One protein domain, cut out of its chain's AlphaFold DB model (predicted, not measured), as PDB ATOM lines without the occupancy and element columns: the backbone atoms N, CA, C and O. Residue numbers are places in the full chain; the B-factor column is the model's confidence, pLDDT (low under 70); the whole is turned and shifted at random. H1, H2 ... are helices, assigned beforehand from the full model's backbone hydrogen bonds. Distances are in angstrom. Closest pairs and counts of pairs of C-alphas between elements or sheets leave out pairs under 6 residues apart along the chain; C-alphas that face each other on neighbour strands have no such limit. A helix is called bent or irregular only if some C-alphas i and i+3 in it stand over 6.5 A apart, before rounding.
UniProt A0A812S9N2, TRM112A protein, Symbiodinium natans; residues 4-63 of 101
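AT A GLANCE: This is residues 4 to 63 of the 101 residues of the protein "TRM112A protein" of Symbiodinium natans (UniProt A0A812S9N2). This is an open, loop-rich model: a thin thread, residues 8 to 37, first folds back on itself in a long loop round Gly 15, then swings in a wide arc past the last turn of H3 to reach H2. H2 and H3 make a corner across a tight link, and the short H1 lies near the first turns of H3. The arc and H2 frame a hollow, and residues 30 to 43, of which 38 to 43 belong to H2, stand free. The printed part has 60 residues with three named helices in the order H1, H2, H3, and no named strand; the class is all helix, though under half of the residues are in named elements. The whole is loose, with a radius of gyration of the C-alphas of 13.6 A and spans of 39 by 28 by 17 A.

HOW THE PARTS SIT: Start at H1, residues 4 to 7, and look across to H3, residues 50 to 62. They only just touch, with 3 pairs of C-alphas within 8 A, and H3 does so with residues 52 to 53 alone; the closest C-alphas, those of Asn 7 and Leu 53, are 6.2 A apart. H2, residues 38 to 47, is apart from H1 and from H3. In H3 every O i to N i+4 pair is within hydrogen-bond range, in H2 4 of 6, and H1 is too short for such a pair.

IN THESE COORDINATES: Find C-alpha 4 at (-7.822, -11.285, -23.825), where H1 begins. H2 runs 15.0 A from C-alpha 38 at (-0.064, 0.646, -28.692); it is only just irregular, C-alphas 43 and 46 being 6.6 A apart. H3 runs 18.6 A to C-alpha 62 at (-20.560, -21.058, -33.394).

THE WHOLE: The two C-alphas farthest apart are those of Gly 15 and Pro 35, at 40.0 A. The link from H1 to H2 is long, with 30 residues, and that from H2 to H3 is tight, with 2. The printed part has no cut. Its mean pLDDT is 82.5; look for low confidence, under 70, at residue 17 and residues 62 to 63.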
ATOM      1  N   LEU A   4      -9.157 -11.431 -24.422       87.19
ATOM      2  CA  LEU A   4      -7.822 -11.285 -23.825       87.19
ATOM      3  C   LEU A   4      -7.781 -11.789 -22.378       87.19
ATOM      4  O   LEU A   4      -6.855 -12.486 -21.984       87.19
ATOM      5  N   THR A   5      -8.810 -11.473 -21.586       87.19
ATOM      6  CA  THR A   5      -8.908 -11.950 -20.203       87.19
ATOM      7  C   THR A   5      -9.069 -13.464 -20.164       87.19
ATOM      8  O   THR A   5      -8.423 -14.108 -19.354       87.19
ATOM      9  N   HIS A   6      -9.877 -14.042 -21.059       85.44
ATOM     10  CA  HIS A   6     -10.025 -15.494 -21.173       85.44
ATOM     11  C   HIS A   6      -8.687 -16.197 -21.442       85.44
ATOM     12  O   HIS A   6      -8.396 -17.215 -20.824       85.44
ATOM     13  N   ASN A   7      -7.854 -15.617 -22.309       87.56
ATOM     14  CA  ASN A   7      -6.553 -16.179 -22.661       87.56
ATOM     15  C   ASN A   7      -5.585 -16.276 -21.467       87.56
ATOM     16  O   ASN A   7      -4.723 -17.144 -21.462       87.56
ATOM     17  N   LEU A   8      -5.762 -15.438 -20.444       84.81
ATOM     18  CA  LEU A   8      -4.931 -15.410 -19.236       84.81
ATOM     19  C   LEU A   8      -5.483 -16.282 -18.093       84.81
ATOM     20  O   LEU A   8      -4.834 -16.414 -17.056       84.81
ATOM     21  N   LEU A   9      -6.685 -16.851 -18.239       84.81
ATOM     22  CA  LEU A   9      -7.313 -17.664 -17.199       84.81
ATOM     23  C   LEU A   9      -6.981 -19.147 -17.376       84.81
ATOM     24  O   LEU A   9      -7.146 -19.721 -18.448       84.81
ATOM     25  N   GLN A  10      -6.585 -19.785 -16.276       82.25
ATOM     26  CA  GLN A  10      -6.317 -21.218 -16.197       82.25
ATOM     27  C   GLN A  10      -7.157 -21.855 -15.083       82.25
ATOM     28  O   GLN A  10      -7.389 -21.257 -14.029       82.25
ATOM     29  N   CYS A  11      -7.606 -23.092 -15.296       82.38
ATOM     30  CA  CYS A  11      -8.288 -23.865 -14.265       82.38
ATOM     31  C   CYS A  11      -7.323 -24.185 -13.110       82.38
ATOM     32  O   CYS A  11      -6.346 -24.906 -13.301       82.38
ATOM     33  N   ASN A  12      -7.636 -23.703 -11.904       79.56
ATOM     34  CA  ASN A  12      -6.864 -23.959 -10.678       79.56
ATOM     35  C   ASN A  12      -7.511 -25.038  -9.778       79.56
ATOM     36  O   ASN A  12      -7.454 -24.982  -8.548       79.56
ATOM     37  N   LYS A  13      -8.216 -26.012 -10.368       84.25
ATOM     38  CA  LYS A  13      -8.857 -27.090  -9.601       84.25
ATOM     39  C   LYS A  13      -7.817 -28.141  -9.198       84.25
ATOM     40  O   LYS A  13      -7.086 -28.657 -10.043       84.25
ATOM     41  N   LYS A  14      -7.792 -28.506  -7.908       75.88
ATOM     42  CA  LYS A  14      -6.906 -29.555  -7.368       75.88
ATOM     43  C   LYS A  14      -7.103 -30.870  -8.140       75.88
ATOM     44  O   LYS A  14      -8.225 -31.363  -8.225       75.88
ATOM     45  N   GLY A  15      -6.016 -31.419  -8.689       79.19
ATOM     46  CA  GLY A  15      -6.007 -32.693  -9.426       79.19
ATOM     47  C   GLY A  15      -6.097 -32.587 -10.954       79.19
ATOM     48  O   GLY A  15      -6.092 -33.615 -11.624       79.19
ATOM     49  N   VAL A  16      -6.155 -31.380 -11.529       76.94
ATOM     50  CA  VAL A  16      -6.154 -31.193 -12.989       76.94
ATOM     51  C   VAL A  16      -4.719 -31.049 -13.501       76.94
ATOM     52  O   VAL A  16      -4.027 -30.105 -13.138       76.94
ATOM     53  N   GLN A  17      -4.276 -31.965 -14.371       69.62
ATOM     54  CA  GLN A  17      -2.933 -31.905 -14.971       69.62
ATOM     55  C   GLN A  17      -2.833 -30.961 -16.184       69.62
ATOM     56  O   GLN A  17      -1.747 -30.485 -16.499       69.62
ATOM     57  N   LYS A  18      -3.950 -30.667 -16.863       72.94
ATOM     58  CA  LYS A  18      -4.014 -29.744 -18.010       72.94
ATOM     59  C   LYS A  18      -5.196 -28.790 -17.841       72.94
ATOM     60  O   LYS A  18      -6.305 -29.084 -18.267       72.94
ATOM     61  N   GLY A  19      -4.967 -27.684 -17.136       76.50
ATOM     62  CA  GLY A  19      -5.998 -26.686 -16.809       76.50
ATOM     63  C   GLY A  19      -6.186 -25.585 -17.857       76.50
ATOM     64  O   GLY A  19      -6.939 -24.648 -17.607       76.50
ATOM     65  N   TYR A  20      -5.474 -25.668 -18.981       82.44
ATOM     66  CA  TYR A  20      -5.462 -24.676 -20.050       82.44
ATOM     67  C   TYR A  20      -5.476 -25.381 -21.413       82.44
ATOM     68  O   TYR A  20      -4.778 -26.393 -21.550       82.44
ATOM     69  N   PRO A  21      -6.206 -24.875 -22.424       81.12
ATOM     70  CA  PRO A  21      -7.127 -23.728 -22.414       81.12
ATOM     71  C   PRO A  21      -8.515 -24.049 -21.833       81.12
ATOM     72  O   PRO A  21      -8.932 -25.206 -21.797       81.12
ATOM     73  N   LEU A  22      -9.231 -23.014 -21.386       83.31
ATOM     74  CA  LEU A  22     -10.631 -23.119 -20.973       83.31
ATOM     75  C   LEU A  22     -11.547 -23.110 -22.209       83.31
ATOM     76  O   LEU A  22     -11.278 -22.411 -23.181       83.31
ATOM     77  N   ILE A  23     -12.614 -23.906 -22.157       82.56
ATOM     78  CA  ILE A  23     -13.653 -23.958 -23.194       82.56
ATOM     79  C   ILE A  23     -14.725 -22.936 -22.818       82.56
ATOM     80  O   ILE A  23     -15.219 -22.951 -21.684       82.56
ATOM     81  N   ILE A  24     -15.096 -22.066 -23.754       82.56
ATOM     82  CA  ILE A  24     -16.136 -21.056 -23.576       82.56
ATOM     83  C   ILE A  24     -17.395 -21.413 -24.353       82.56
ATOM     84  O   ILE A  24     -17.373 -21.810 -25.510       82.56
ATOM     85  N   GLN A  25     -18.535 -21.222 -23.700       82.25
ATOM     86  CA  GLN A  25     -19.848 -21.279 -24.330       82.25
ATOM     87  C   GLN A  25     -20.544 -19.958 -24.023       82.25
ATOM     88  O   GLN A  25     -20.992 -19.721 -22.899       82.25
ATOM     89  N   ALA A  26     -20.549 -19.050 -24.997       76.25
ATOM     90  CA  ALA A  26     -21.130 -17.728 -24.821       76.25
ATOM     91  C   ALA A  26     -22.651 -17.791 -25.028       76.25
ATOM     92  O   ALA A  26     -23.132 -18.117 -26.109       76.25
ATOM     93  N   ALA A  27     -23.417 -17.455 -23.989       78.75
ATOM     94  CA  ALA A  27     -24.870 -17.312 -24.098       78.75
ATOM     95  C   ALA A  27     -25.283 -15.944 -24.672       78.75
ATOM     96  O   ALA A  27     -26.287 -15.844 -25.370       78.75
ATOM     97  N   ALA A  28     -24.499 -14.900 -24.379       73.25
ATOM     98  CA  ALA A  28     -24.697 -13.534 -24.851       73.25
ATOM     99  C   ALA A  28     -23.342 -12.830 -25.019       73.25
ATOM    100  O   ALA A  28     -22.419 -13.046 -24.226       73.25
ATOM    101  N   MET A  29     -23.235 -11.967 -26.028       76.31
ATOM    102  CA  MET A  29     -22.053 -11.146 -26.293       76.31
ATOM    103  C   MET A  29     -22.457  -9.687 -26.507       76.31
ATOM    104  O   MET A  29     -23.561  -9.401 -26.962       76.31
ATOM    105  N   LYS A  30     -21.556  -8.767 -26.163       78.44
ATOM    106  CA  LYS A  30     -21.731  -7.324 -26.345       78.44
ATOM    107  C   LYS A  30     -20.441  -6.746 -26.910       78.44
ATOM    108  O   LYS A  30     -19.360  -7.084 -26.426       78.44
ATOM    109  N   TYR A  31     -20.574  -5.868 -27.895       80.75
ATOM    110  CA  TYR A  31     -19.469  -5.070 -28.404       80.75
ATOM    111  C   TYR A  31     -19.283  -3.835 -27.527       80.75
ATOM    112  O   TYR A  31     -20.236  -3.124 -27.210       80.75
ATOM    113  N   GLU A  32     -18.046  -3.611 -27.099       82.00
ATOM    114  CA  GLU A  32     -17.652  -2.427 -26.345       82.00
ATOM    115  C   GLU A  32     -16.424  -1.834 -27.019       82.00
ATOM    116  O   GLU A  32     -15.377  -2.483 -27.098       82.00
ATOM    117  N   GLU A  33     -16.557  -0.608 -27.515       83.88
ATOM    118  CA  GLU A  33     -15.423   0.147 -28.030       83.88
ATOM    119  C   GLU A  33     -14.467   0.471 -26.880       83.88
ATOM    120  O   GLU A  33     -14.877   0.857 -25.782       83.88
ATOM    121  N   SER A  34     -13.169   0.290 -27.116       83.62
ATOM    122  CA  SER A  34     -12.131   0.644 -26.152       83.62
ATOM    123  C   SER A  34     -11.021   1.427 -26.841       83.62
ATOM    124  O   SER A  34     -10.701   1.099 -27.987       83.62
ATOM    125  N   PRO A  35     -10.401   2.407 -26.160       87.31
ATOM    126  CA  PRO A  35      -9.308   3.175 -26.738       87.31
ATOM    127  C   PRO A  35      -8.143   2.256 -27.116       87.31
ATOM    128  O   PRO A  35      -7.798   1.328 -26.381       87.31
ATOM    129  N   PHE A  36      -7.548   2.515 -28.277       87.19
ATOM    130  CA  PHE A  36      -6.402   1.761 -28.759       87.19
ATOM    131  C   PHE A  36      -5.112   2.276 -28.109       87.19
ATOM    132  O   PHE A  36      -4.702   3.411 -28.350       87.19
ATOM    133  N   ASP A  37      -4.473   1.423 -27.311       90.19
ATOM    134  CA  ASP A  37      -3.179   1.677 -26.674       90.19
ATOM    135  C   ASP A  37      -2.108   0.756 -27.286       90.19
ATOM    136  O   ASP A  37      -2.154  -0.471 -27.149       90.19
ATOM    137  N   LYS A  38      -1.142   1.360 -27.988       89.19
ATOM    138  CA  LYS A  38      -0.064   0.646 -28.692       89.19
ATOM    139  C   LYS A  38       0.907  -0.042 -27.737       89.19
ATOM    140  O   LYS A  38       1.362  -1.150 -28.036       89.19
ATOM    141  N   ASP A  39       1.216   0.593 -26.613       88.06
ATOM    142  CA  ASP A  39       2.183   0.075 -25.646       88.06
ATOM    143  C   ASP A  39       1.593  -1.143 -24.936       88.06
ATOM    144  O   ASP A  39       2.245  -2.182 -24.793       88.06
ATOM    145  N   PHE A  40       0.304  -1.060 -24.600       87.38
ATOM    146  CA  PHE A  40      -0.445  -2.174 -24.032       87.38
ATOM    147  C   PHE A  40      -0.506  -3.382 -24.972       87.38
ATOM    148  O   PHE A  40      -0.237  -4.510 -24.549       87.38
ATOM    149  N   VAL A  41      -0.838  -3.166 -26.250       88.69
ATOM    150  CA  VAL A  41      -0.925  -4.256 -27.236       88.69
ATOM    151  C   VAL A  41       0.446  -4.898 -27.451       88.69
ATOM    152  O   VAL A  41       0.553  -6.123 -27.421       88.69
ATOM    153  N   SER A  42       1.506  -4.098 -27.567       89.38
ATOM    154  CA  SER A  42       2.878  -4.600 -27.734       89.38
ATOM    155  C   SER A  42       3.338  -5.451 -26.545       89.38
ATOM    156  O   SER A  42       3.976  -6.484 -26.733       89.38
ATOM    157  N   ALA A  43       2.962  -5.069 -25.321       88.75
ATOM    158  CA  ALA A  43       3.259  -5.838 -24.113       88.75
ATOM    159  C   ALA A  43       2.392  -7.104 -23.951       88.75
ATOM    160  O   ALA A  43       2.792  -8.040 -23.250       88.75
ATOM    161  N   MET A  44       1.204  -7.131 -24.566       86.75
ATOM    162  CA  MET A  44       0.278  -8.270 -24.564       86.75
ATOM    163  C   MET A  44       0.685  -9.354 -25.565       86.75
ATOM    164  O   MET A  44       0.643 -10.528 -25.213       86.75
ATOM    165  N   ILE A  45       1.123  -8.980 -26.772       88.31
ATOM    166  CA  ILE A  45       1.520  -9.902 -27.855       88.31
ATOM    167  C   ILE A  45       2.393 -11.087 -27.391       88.31
ATOM    168  O   ILE A  45       2.054 -12.216 -27.743       88.31
ATOM    169  N   PRO A  46       3.476 -10.903 -26.604       88.44
ATOM    170  CA  PRO A  46       4.328 -12.020 -26.184       88.44
ATOM    171  C   PRO A  46       3.717 -12.898 -25.082       88.44
ATOM    172  O   PRO A  46       4.242 -13.969 -24.803       88.44
ATOM    173  N   LYS A  47       2.647 -12.444 -24.420       86.19
ATOM    174  CA  LYS A  47       1.978 -13.165 -23.323       86.19
ATOM    175  C   LYS A  47       0.772 -13.973 -23.793       86.19
ATOM    176  O   LYS A  47       0.158 -14.657 -22.980       86.19
ATOM    177  N   LEU A  48       0.394 -13.831 -25.061       87.75
ATOM    178  CA  LEU A  48      -0.784 -14.469 -25.620       87.75
ATOM    179  C   LEU A  48      -0.456 -15.867 -26.136       87.75
ATOM    180  O   LEU A  48       0.457 -16.057 -26.937       87.75
ATOM    181  N   GLU A  49      -1.288 -16.821 -25.744       87.88
ATOM    182  CA  GLU A  49      -1.310 -18.160 -26.324       87.88
ATOM    183  C   GLU A  49      -2.280 -18.177 -27.509       87.88
ATOM    184  O   GLU A  49      -3.507 -18.205 -27.342       87.88
ATOM    185  N   TYR A  50      -1.734 -18.133 -28.724       85.38
ATOM    186  CA  TYR A  50      -2.518 -17.994 -29.956       85.38
ATOM    187  C   TYR A  50      -3.458 -19.179 -30.203       85.38
ATOM    188  O   TYR A  50      -4.609 -18.971 -30.585       85.38
ATOM    189  N   ASP A  51      -3.032 -20.408 -29.905       85.19
ATOM    190  CA  ASP A  51      -3.862 -21.608 -30.090       85.19
ATOM    191  C   ASP A  51      -5.131 -21.575 -29.233       85.19
ATOM    192  O   ASP A  51      -6.216 -21.969 -29.669       85.19
ATOM    193  N   ALA A  52      -5.010 -21.088 -27.997       85.88
ATOM    194  CA  ALA A  52      -6.136 -20.937 -27.085       85.88
ATOM    195  C   ALA A  52      -7.081 -19.817 -27.533       85.88
ATOM    196  O   ALA A  52      -8.301 -19.951 -27.428       85.88
ATOM    197  N   LEU A  53      -6.526 -18.724 -28.064       86.25
ATOM    198  CA  LEU A  53      -7.302 -17.612 -28.601       86.25
ATOM    199  C   LEU A  53      -8.112 -18.030 -29.836       86.25
ATOM    200  O   LEU A  53      -9.295 -17.709 -29.923       86.25
ATOM    201  N   LEU A  54      -7.500 -18.773 -30.762       84.88
ATOM    202  CA  LEU A  54      -8.164 -19.275 -31.965       84.88
ATOM    203  C   LEU A  54      -9.305 -20.241 -31.628       84.88
ATOM    204  O   LEU A  54     -10.381 -20.140 -32.217       84.88
ATOM    205  N   LYS A  55      -9.107 -21.127 -30.645       85.19
ATOM    206  CA  LYS A  55     -10.165 -22.017 -30.141       85.19
ATOM    207  C   LYS A  55     -11.330 -21.230 -29.545       85.19
ATOM    208  O   LYS A  55     -12.468 -21.442 -29.949       85.19
ATOM    209  N   ALA A  56     -11.041 -20.264 -28.675       84.88
ATOM    210  CA  ALA A  56     -12.061 -19.396 -28.091       84.88
ATOM    211  C   ALA A  56     -12.838 -18.612 -29.168       84.88
ATOM    212  O   ALA A  56     -14.058 -18.483 -29.097       84.88
ATOM    213  N   LEU A  57     -12.153 -18.118 -30.206       84.31
ATOM    214  CA  LEU A  57     -12.790 -17.447 -31.343       84.31
ATOM    215  C   LEU A  57     -13.698 -18.386 -32.143       84.31
ATOM    216  O   LEU A  57     -14.795 -17.983 -32.526       84.31
ATOM    217  N   ALA A  58     -13.261 -19.621 -32.394       82.88
ATOM    218  CA  ALA A  58     -14.081 -20.625 -33.065       82.88
ATOM    219  C   ALA A  58     -15.346 -20.940 -32.251       82.88
ATOM    220  O   ALA A  58     -16.436 -20.990 -32.812       82.88
ATOM    221  N   GLU A  59     -15.216 -21.066 -30.932       81.00
ATOM    222  CA  GLU A  59     -16.337 -21.323 -30.026       81.00
ATOM    223  C   GLU A  59     -17.342 -20.162 -30.004       81.00
ATOM    224  O   GLU A  59     -18.543 -20.392 -30.136       81.00
ATOM    225  N   VAL A  60     -16.869 -18.912 -29.936       80.50
ATOM    226  CA  VAL A  60     -17.739 -17.719 -29.979       80.50
ATOM    227  C   VAL A  60     -18.452 -17.587 -31.325       80.50
ATOM    228  O   VAL A  60     -19.614 -17.191 -31.362       80.50
ATOM    229  N   ARG A  61     -17.792 -17.941 -32.437       73.06
ATOM    230  CA  ARG A  61     -18.387 -17.892 -33.784       73.06
ATOM    231  C   ARG A  61     -19.540 -18.877 -33.979       73.06
ATOM    232  O   ARG A  61     -20.418 -18.606 -34.790       73.06
ATOM    233  N   VAL A  62     -19.533 -20.007 -33.273       67.69
ATOM    234  CA  VAL A  62     -20.560 -21.058 -33.394       67.69
ATOM    235  C   VAL A  62     -21.797 -20.757 -32.533       67.69
ATOM    236  O   VAL A  62     -22.839 -21.386 -32.711       67.69
ATOM    237  N   CYS A  63     -21.733 -19.782 -31.618       57.66
ATOM    238  CA  CYS A  63     -22.856 -19.460 -30.742       57.66
ATOM    239  C   CYS A  63     -24.069 -18.927 -31.544       57.66
ATOM    240  O   CYS A  63     -23.967 -17.879 -32.173       57.66
TER     241      CYS A  63